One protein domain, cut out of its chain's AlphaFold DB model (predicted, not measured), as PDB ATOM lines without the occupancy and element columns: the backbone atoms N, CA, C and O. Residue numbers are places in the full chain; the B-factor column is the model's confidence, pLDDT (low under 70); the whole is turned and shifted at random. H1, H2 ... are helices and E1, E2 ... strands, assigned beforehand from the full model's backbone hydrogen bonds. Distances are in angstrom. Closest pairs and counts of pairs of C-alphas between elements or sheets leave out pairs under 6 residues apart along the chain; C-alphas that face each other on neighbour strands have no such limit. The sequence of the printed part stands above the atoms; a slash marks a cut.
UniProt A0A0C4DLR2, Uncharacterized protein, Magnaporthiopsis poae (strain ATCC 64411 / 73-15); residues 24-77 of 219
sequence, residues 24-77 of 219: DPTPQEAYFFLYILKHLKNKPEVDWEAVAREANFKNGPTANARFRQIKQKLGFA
ATOM      1  N   ASP A  24     -37.250 -21.280  26.899       80.25
ATOM      2  CA  ASP A  24     -36.131 -21.529  27.797       80.25
ATOM      3  C   ASP A  24     -36.636 -21.710  29.238       80.25
ATOM      4  O   ASP A  24     -37.575 -21.023  29.669       80.25
ATOM      5  N   PRO A  25     -36.055 -22.649  30.006       80.69
ATOM      6  CA  PRO A  25     -36.434 -22.845  31.393       80.69
ATOM      7  C   PRO A  25     -36.135 -21.585  32.197       80.69
ATOM      8  O   PRO A  25     -35.053 -21.004  32.124       80.69
ATOM      9  N   THR A  26     -37.099 -21.184  33.019       90.50
ATOM     10  CA  THR A  26     -36.878 -20.119  33.997       90.50
ATOM     11  C   THR A  26     -35.758 -20.565  34.953       90.50
ATOM     12  O   THR A  26     -35.718 -21.749  35.297       90.50
ATOM     13  N   PRO A  27     -34.873 -19.676  35.451       91.50
ATOM     14  CA  PRO A  27     -33.779 -20.074  36.346       91.50
ATOM     15  C   PRO A  27     -34.241 -20.912  37.547       91.50
ATOM     16  O   PRO A  27     -33.623 -21.913  37.895       91.50
ATOM     17  N   GLN A  28     -35.397 -20.572  38.123       90.88
ATOM     18  CA  GLN A  28     -36.014 -21.331  39.214       90.88
ATOM     19  C   GLN A  28     -36.373 -22.777  38.825       90.88
ATOM     20  O   GLN A  28     -36.271 -23.689  39.641       90.88
ATOM     21  N   GLU A  29     -36.781 -23.007  37.579       91.94
ATOM     22  CA  GLU A  29     -37.098 -24.343  37.067       91.94
ATOM     23  C   GLU A  29     -35.827 -25.148  36.806       91.94
ATOM     24  O   GLU A  29     -35.803 -26.342  37.086       91.94
ATOM     25  N   ALA A  30     -34.755 -24.495  36.350       93.06
ATOM     26  CA  ALA A  30     -33.444 -25.125  36.222       93.06
ATOM     27  C   ALA A  30     -32.931 -25.642  37.578       93.06
ATOM     28  O   ALA A  30     -32.536 -26.804  37.680       93.06
ATOM     29  N   TYR A  31     -33.032 -24.833  38.641       94.94
ATOM     30  CA  TYR A  31     -32.716 -25.285  40.003       94.94
ATOM     31  C   TYR A  31     -33.618 -26.433  40.460       94.94
ATOM     32  O   TYR A  31     -33.147 -27.385  41.074       94.94
ATOM     33  N   PHE A  32     -34.904 -26.392  40.111       94.62
ATOM     34  CA  PHE A  32     -35.819 -27.480  40.433       94.62
ATOM     35  C   PHE A  32     -35.409 -28.809  39.776       94.62
ATOM     36  O   PHE A  32     -35.442 -29.854  40.427       94.62
ATOM     37  N   PHE A  33     -34.956 -28.786  38.519       93.12
ATOM     38  CA  PHE A  33     -34.398 -29.975  37.873       93.12
ATOM     39  C   PHE A  33     -33.111 -30.456  38.545       93.12
ATOM     40  O   PHE A  33     -32.927 -31.664  38.684       93.12
ATOM     41  N   LEU A  34     -32.256 -29.547  39.018       94.00
ATOM     42  CA  LEU A  34     -31.061 -29.913  39.778       94.00
ATOM     43  C   LEU A  34     -31.417 -30.651  41.079       94.00
ATOM     44  O   LEU A  34     -30.803 -31.673  41.380       94.00
ATOM     45  N   TYR A  35     -32.442 -30.200  41.809       94.94
ATOM     46  CA  TYR A  35     -32.925 -30.901  43.005       94.94
ATOM     47  C   TYR A  35     -33.451 -32.299  42.674       94.94
ATOM     48  O   TYR A  35     -33.158 -33.252  43.391       94.94
ATOM     49  N   ILE A  36     -34.168 -32.455  41.557       94.00
ATOM     50  CA  ILE A  36     -34.603 -33.777  41.088       94.00
ATOM     51  C   ILE A  36     -33.394 -34.678  40.840       94.00
ATOM     52  O   ILE A  36     -33.381 -35.794  41.347       94.00
ATOM     53  N   LEU A  37     -32.383 -34.193  40.108       93.31
ATOM     54  CA  LEU A  37     -31.163 -34.949  39.801       93.31
ATOM     55  C   LEU A  37     -30.393 -35.353  41.066       93.31
ATOM     56  O   LEU A  37     -29.852 -36.454  41.119       93.31
ATOM     57  N   LYS A  38     -30.381 -34.491  42.089       94.44
ATOM     58  CA  LYS A  38     -29.734 -34.749  43.381       94.44
ATOM     59  C   LYS A  38     -30.408 -35.874  44.176       94.44
ATOM     60  O   LYS A  38     -29.715 -36.637  44.839       94.44
ATOM     61  N   HIS A  39     -31.736 -35.992  44.099       93.12
ATOM     62  CA  HIS A  39     -32.529 -36.972  44.861       93.12
ATOM     63  C   HIS A  39     -33.016 -38.160  44.016       93.12
ATOM     64  O   HIS A  39     -34.033 -38.790  44.327       93.12
ATOM     65  N   LEU A  40     -32.292 -38.495  42.942       91.25
ATOM     66  CA  LEU A  40     -32.497 -39.738  42.195       91.25
ATOM     67  C   LEU A  40     -31.888 -40.907  42.974       91.25
ATOM     68  O   LEU A  40     -30.675 -41.097  42.955       91.25
ATOM     69  N   LYS A  41     -32.724 -41.702  43.650       81.19
ATOM     70  CA  LYS A  41     -32.252 -42.865  44.421       81.19
ATOM     71  C   LYS A  41     -31.852 -44.024  43.511       81.19
ATOM     72  O   LYS A  41     -30.793 -44.602  43.696       81.19
ATOM     73  N   ASN A  42     -32.681 -44.335  42.514       83.56
ATOM     74  CA  ASN A  42     -32.440 -45.380  41.517       83.56
ATOM     75  C   ASN A  42     -32.941 -44.890  40.152       83.56
ATOM     76  O   ASN A  42     -33.922 -44.159  40.086       83.56
ATOM     77  N   LYS A  43     -32.334 -45.291  39.030       71.69
ATOM     78  CA  LYS A  43     -32.954 -45.065  37.708       71.69
ATOM     79  C   LYS A  43     -34.177 -45.996  37.604       71.69
ATOM     80  O   LYS A  43     -33.931 -47.198  37.538       71.69
ATOM     81  N   PRO A  44     -35.452 -45.543  37.559       77.12
ATOM     82  CA  PRO A  44     -35.997 -44.189  37.363       77.12
ATOM     83  C   PRO A  44     -36.849 -43.637  38.544       77.12
ATOM     84  O   PRO A  44     -37.767 -42.846  38.328       77.12
ATOM     85  N   GLU A  45     -36.605 -44.073  39.777       88.19
ATOM     86  CA  GLU A  45     -37.351 -43.666  40.971       88.19
ATOM     87  C   GLU A  45     -36.794 -42.374  41.596       88.19
ATOM     88  O   GLU A  45     -35.697 -42.336  42.161       88.19
ATOM     89  N   VAL A  46     -37.589 -41.306  41.506       92.19
ATOM     90  CA  VAL A  46     -37.325 -40.004  42.137       92.19
ATOM     91  C   VAL A  46     -37.952 -39.976  43.530       92.19
ATOM     92  O   VAL A  46     -39.146 -40.255  43.667       92.19
ATOM     93  N   ASP A  47     -37.195 -39.576  44.555       95.25
ATOM     94  CA  ASP A  47     -37.768 -39.296  45.875       95.25
ATOM     95  C   ASP A  47     -38.432 -37.911  45.894       95.25
ATOM     96  O   ASP A  47     -37.802 -36.884  46.160       95.25
ATOM     97  N   TRP A  48     -39.732 -37.880  45.602       94.69
ATOM     98  CA  TRP A  48     -40.496 -36.636  45.546       94.69
ATOM     99  C   TRP A  48     -40.614 -35.924  46.898       94.69
ATOM    100  O   TRP A  48     -40.741 -34.700  46.905       94.69
ATOM    101  N   GLU A  49     -40.549 -36.637  48.028       95.50
ATOM    102  CA  GLU A  49     -40.603 -36.016  49.360       95.50
ATOM    103  C   GLU A  49     -39.297 -35.275  49.678       95.50
ATOM    104  O   GLU A  49     -39.316 -34.153  50.191       95.50
ATOM    105  N   ALA A  50     -38.150 -35.848  49.301       95.44
ATOM    106  CA  ALA A  50     -36.856 -35.175  49.429       95.44
ATOM    107  C   ALA A  50     -36.757 -33.939  48.516       95.44
ATOM    108  O   ALA A  50     -36.348 -32.865  48.968       95.44
ATOM    109  N   VAL A  51     -37.213 -34.051  47.262       95.75
ATOM    110  CA  VAL A  51     -37.278 -32.917  46.322       95.75
ATOM    111  C   VAL A  51     -38.204 -31.815  46.843       95.75
ATOM    112  O   VAL A  51     -37.872 -30.634  46.734       95.75
ATOM    113  N   ALA A  52     -39.353 -32.174  47.426       96.56
ATOM    114  CA  ALA A  52     -40.288 -31.205  47.989       96.56
ATOM    115  C   ALA A  52     -39.649 -30.394  49.118       96.56
ATOM    116  O   ALA A  52     -39.781 -29.173  49.128       96.56
ATOM    117  N   ARG A  53     -38.891 -31.037  50.007       96.50
ATOM    118  CA  ARG A  53     -38.189 -30.344  51.091       96.50
ATOM    119  C   ARG A  53     -37.169 -29.320  50.596       96.50
ATOM    120  O   ARG A  53     -37.120 -28.227  51.144       96.50
ATOM    121  N   GLU A  54     -36.370 -29.640  49.578       95.12
ATOM    122  CA  GLU A  54     -35.367 -28.693  49.057       95.12
ATOM    123  C   GLU A  54     -35.978 -27.564  48.229       95.12
ATOM    124  O   GLU A  54     -35.547 -26.418  48.321       95.12
ATOM    125  N   ALA A  55     -37.019 -27.867  47.457       94.50
ATOM    126  CA  ALA A  55     -37.759 -26.863  46.701       94.50
ATOM    127  C   ALA A  55     -38.783 -26.089  47.557       94.50
ATOM    128  O   ALA A  55     -39.519 -25.258  47.025       94.50
ATOM    129  N   ASN A  56     -38.832 -26.353  48.869       95.12
ATOM    130  CA  ASN A  56     -39.730 -25.733  49.842       95.12
ATOM    131  C   ASN A  56     -41.234 -25.936  49.535       95.12
ATOM    132  O   ASN A  56     -42.077 -25.081  49.815       95.12
ATOM    133  N   PHE A  57     -41.585 -27.082  48.946       94.44
ATOM    134  CA  PHE A  57     -42.961 -27.545  48.790       94.44
ATOM    135  C   PHE A  57     -43.429 -28.304  50.031       94.44
ATOM    136  O   PHE A  57     -42.665 -29.008  50.683       94.44
ATOM    137  N   LYS A  58     -44.731 -28.208  50.316       94.12
ATOM    138  CA  LYS A  58     -45.337 -28.852  51.489       94.12
ATOM    139  C   LYS A  58     -45.285 -30.386  51.414       94.12
ATOM    140  O   LYS A  58     -45.047 -31.023  52.431       94.12
ATOM    141  N   ASN A  59     -45.511 -30.955  50.220       95.25
ATOM    142  CA  ASN A  59     -45.684 -32.399  50.012       95.25
ATOM    143  C   ASN A  59     -45.025 -32.860  48.692       95.25
ATOM    144  O   ASN A  59     -45.034 -32.111  47.704       95.25
ATOM    145  N   GLY A  60     -44.586 -34.121  48.617       95.25
ATOM    146  CA  GLY A  60     -44.045 -34.751  47.404       95.25
ATOM    147  C   GLY A  60     -44.964 -34.753  46.168       95.25
ATOM    148  O   GLY A  60     -44.504 -34.410  45.073       95.25
ATOM    149  N   PRO A  61     -46.278 -35.045  46.279       96.19
ATOM    150  CA  PRO A  61     -47.190 -35.025  45.129       96.19
ATOM    151  C   PRO A  61     -47.269 -33.663  44.423       96.19
ATOM    152  O   PRO A  61     -47.406 -33.600  43.200       96.19
ATOM    153  N   THR A  62     -47.128 -32.568  45.175       94.94
ATOM    154  CA  THR A  62     -47.100 -31.206  44.625       94.94
ATOM    155  C   THR A  62     -45.846 -30.976  43.783       94.94
ATOM    156  O   THR A  62     -45.936 -30.395  42.700       94.94
ATOM    157  N   ALA A  63     -44.689 -31.482  44.227       95.88
ATOM    158  CA  ALA A  63     -43.443 -31.412  43.466       95.88
ATOM    159  C   ALA A  63     -43.541 -32.203  42.146       95.88
ATOM    160  O   ALA A  63     -43.164 -31.690  41.091       95.88
ATOM    161  N   ASN A  64     -44.139 -33.400  42.161       95.00
ATOM    162  CA  ASN A  64     -44.399 -34.177  40.941       95.00
ATOM    163  C   ASN A  64     -45.344 -33.426  39.980       95.00
ATOM    164  O   ASN A  64     -45.049 -33.277  38.792       95.00
ATOM    165  N   ALA A  65     -46.454 -32.874  40.485       95.62
ATOM    166  CA  ALA A  65     -47.363 -32.069  39.669       95.62
ATOM    167  C   ALA A  65     -46.641 -30.874  39.023       95.62
ATOM    168  O   ALA A  65     -46.831 -30.607  37.832       95.62
ATOM    169  N   ARG A  66     -45.758 -30.202  39.773       95.12
ATOM    170  CA  ARG A  66     -44.947 -29.097  39.258       95.12
ATOM    171  C   ARG A  66     -43.991 -29.555  38.159       95.12
ATOM    172  O   ARG A  66     -43.942 -28.922  37.108       95.12
ATOM    173  N   PHE A  67     -43.306 -30.682  38.345       93.69
ATOM    174  CA  PHE A  67     -42.447 -31.279  37.319       93.69
ATOM    175  C   PHE A  67     -43.204 -31.543  36.010       93.69
ATOM    176  O   PHE A  67     -42.728 -31.181  34.934       93.69
ATOM    177  N   ARG A  68     -44.417 -32.106  36.083       93.81
ATOM    178  CA  ARG A  68     -45.247 -32.361  34.892       93.81
ATOM    179  C   ARG A  68     -45.625 -31.083  34.154       93.81
ATOM    180  O   ARG A  68     -45.567 -31.062  32.926       93.81
ATOM    181  N   GLN A  69     -45.996 -30.036  34.887       92.88
ATOM    182  CA  GLN A  69     -46.314 -28.732  34.303       92.88
ATOM    183  C   GLN A  69     -45.103 -28.149  33.578       92.88
ATOM    184  O   GLN A  69     -45.223 -27.744  32.425       92.88
ATOM    185  N   ILE A  70     -43.927 -28.159  34.213       92.12
ATOM    186  CA  ILE A  70     -42.698 -27.642  33.600       92.12
ATOM    187  C   ILE A  70     -42.336 -28.483  32.363       92.12
ATOM    188  O   ILE A  70     -42.019 -27.929  31.315       92.12
ATOM    189  N   LYS A  71     -42.483 -29.814  32.420       89.00
ATOM    190  CA  LYS A  71     -42.262 -30.709  31.270       89.00
ATOM    191  C   LYS A  71     -43.178 -30.382  30.082       89.00
ATOM    192  O   LYS A  71     -42.733 -30.437  28.937       89.00
ATOM    193  N   GLN A  72     -44.443 -30.053  30.347       89.25
ATOM    194  CA  GLN A  72     -45.390 -29.600  29.323       89.25
ATOM    195  C   GLN A  72     -45.023 -28.210  28.794       89.25
ATOM    196  O   GLN A  72     -45.053 -28.004  27.585       89.25
ATOM    197  N   LYS A  73     -44.616 -27.291  29.677       87.88
ATOM    198  CA  LYS A  73     -44.220 -25.921  29.322       87.88
ATOM    199  C   LYS A  73     -43.007 -25.888  28.393       87.88
ATOM    200  O   LYS A  73     -42.988 -25.113  27.448       87.88
ATOM    201  N   LEU A  74     -42.018 -26.743  28.643       86.38
ATOM    202  CA  LEU A  74     -40.774 -26.801  27.868       86.38
ATOM    203  C   LEU A  74     -40.879 -27.678  26.611       86.38
ATOM    204  O   LEU A  74     -39.905 -27.834  25.885       86.38
ATOM    205  N   GLY A  75     -42.042 -28.284  26.349       81.44
ATOM    206  CA  GLY A  75     -42.234 -29.115  25.158       81.44
ATOM    207  C   GLY A  75     -41.478 -30.449  25.182       81.44
ATOM    208  O   GLY A  75     -41.359 -31.101  24.151       81.44
ATOM    209  N   PHE A  76     -41.007 -30.907  26.350       74.06
ATOM    210  CA  PHE A  76     -40.466 -32.266  26.516       74.06
ATOM    211  C   PHE A  76     -41.559 -33.345  26.469       74.06
ATOM    212  O   PHE A  76     -41.272 -34.542  26.401       74.06
ATOM    213  N   ALA A  77     -42.829 -32.948  26.573       63.72
ATOM    214  CA  ALA A  77     -43.937 -33.827  26.252       63.72
ATOM    215  C   ALA A  77     -44.014 -33.975  24.726       63.72
ATOM    216  O   ALA A  77     -44.256 -32.993  24.028       63.72
TER     217      ALA A  77
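Overview. This is residues 24 to 77 of the 219 residues of an uncharacterized protein of Magnaporthiopsis poae (strain ATCC 64411 / 73-15) (UniProt A0A0C4DLR2). Two longer helices, H3 and H1, make two layers that cross at a steep tilt, and the short helix H2 closes one end of the space between them, packing on the C-terminal part of H1 and the first part of H3. Beyond the end of H1 the chain makes a small strand-like turn, E1 with residues 45 to 46, before it comes back to H2. The printed part has 54 residues with three named helices and one named strand, in the order H1, E1, H2, H3, and its class is mostly helix. It is compact, with a radius of gyration of the C-alphas of 10.6 A, and its rounded outline spans 26 by 24 by 17 A.

Along the chain. H3, the longest helix, holds residues 60 to 73, 14 residues, and measures 20.1 A from C-alpha 60 at (-44.045, -34.751, 47.404) to C-alpha 73 at (-44.220, -25.921, 29.322). H1 holds residues 27 to 38 and measures 16.8 A, beginning with C-alpha 27 at (-33.779, -20.074, 36.346). H2 is residues 48 to 54, 10.1 A long. E1 is residues 40 to 42, 5.7 A long.

Arrangement. H3 touches H2 with residues 60 to 64 alone; the closest C-alphas are those of Glu 49 and Gly 60, 4.2 A apart. Their lines are about perpendicular, at 88 degrees. H2 also touches H1, which meets it with residues 35 to 36 alone; the closest C-alphas, of Tyr 35 and Val 51, are 5.8 A apart. H1 and H2 run opposite ways at a steep tilt of 56 degrees. H1 and H3 are close but not clearly touching, with the closest C-alphas, of Glu 29 and Ile 70, 7.4 A apart. They run opposite ways at a steep tilt of 54 degrees. E1 and H1 meet only through their link, while E1 is apart from both H2 and H3. E1 pairs with no named strand, but its residues 40 to 42 pair with residues 45 to 46, antiparallel. In H1, H2 and H3 every O i to N i+4 pair is within hydrogen-bond range.

Size, cuts and confidence. The two C-alphas farthest apart are those of Asp 24 and Asn 42, at 27.8 A, and the first and last printed C-alphas, of Asp 24 and Ala 77, are 14.6 A apart. The printed part has no cut. The links H1 to E1, E1 to H2 and H2 to H3 are tight. The mean pLDDT of the printed part is 90.8, and one residue, Ala 77, is under 70.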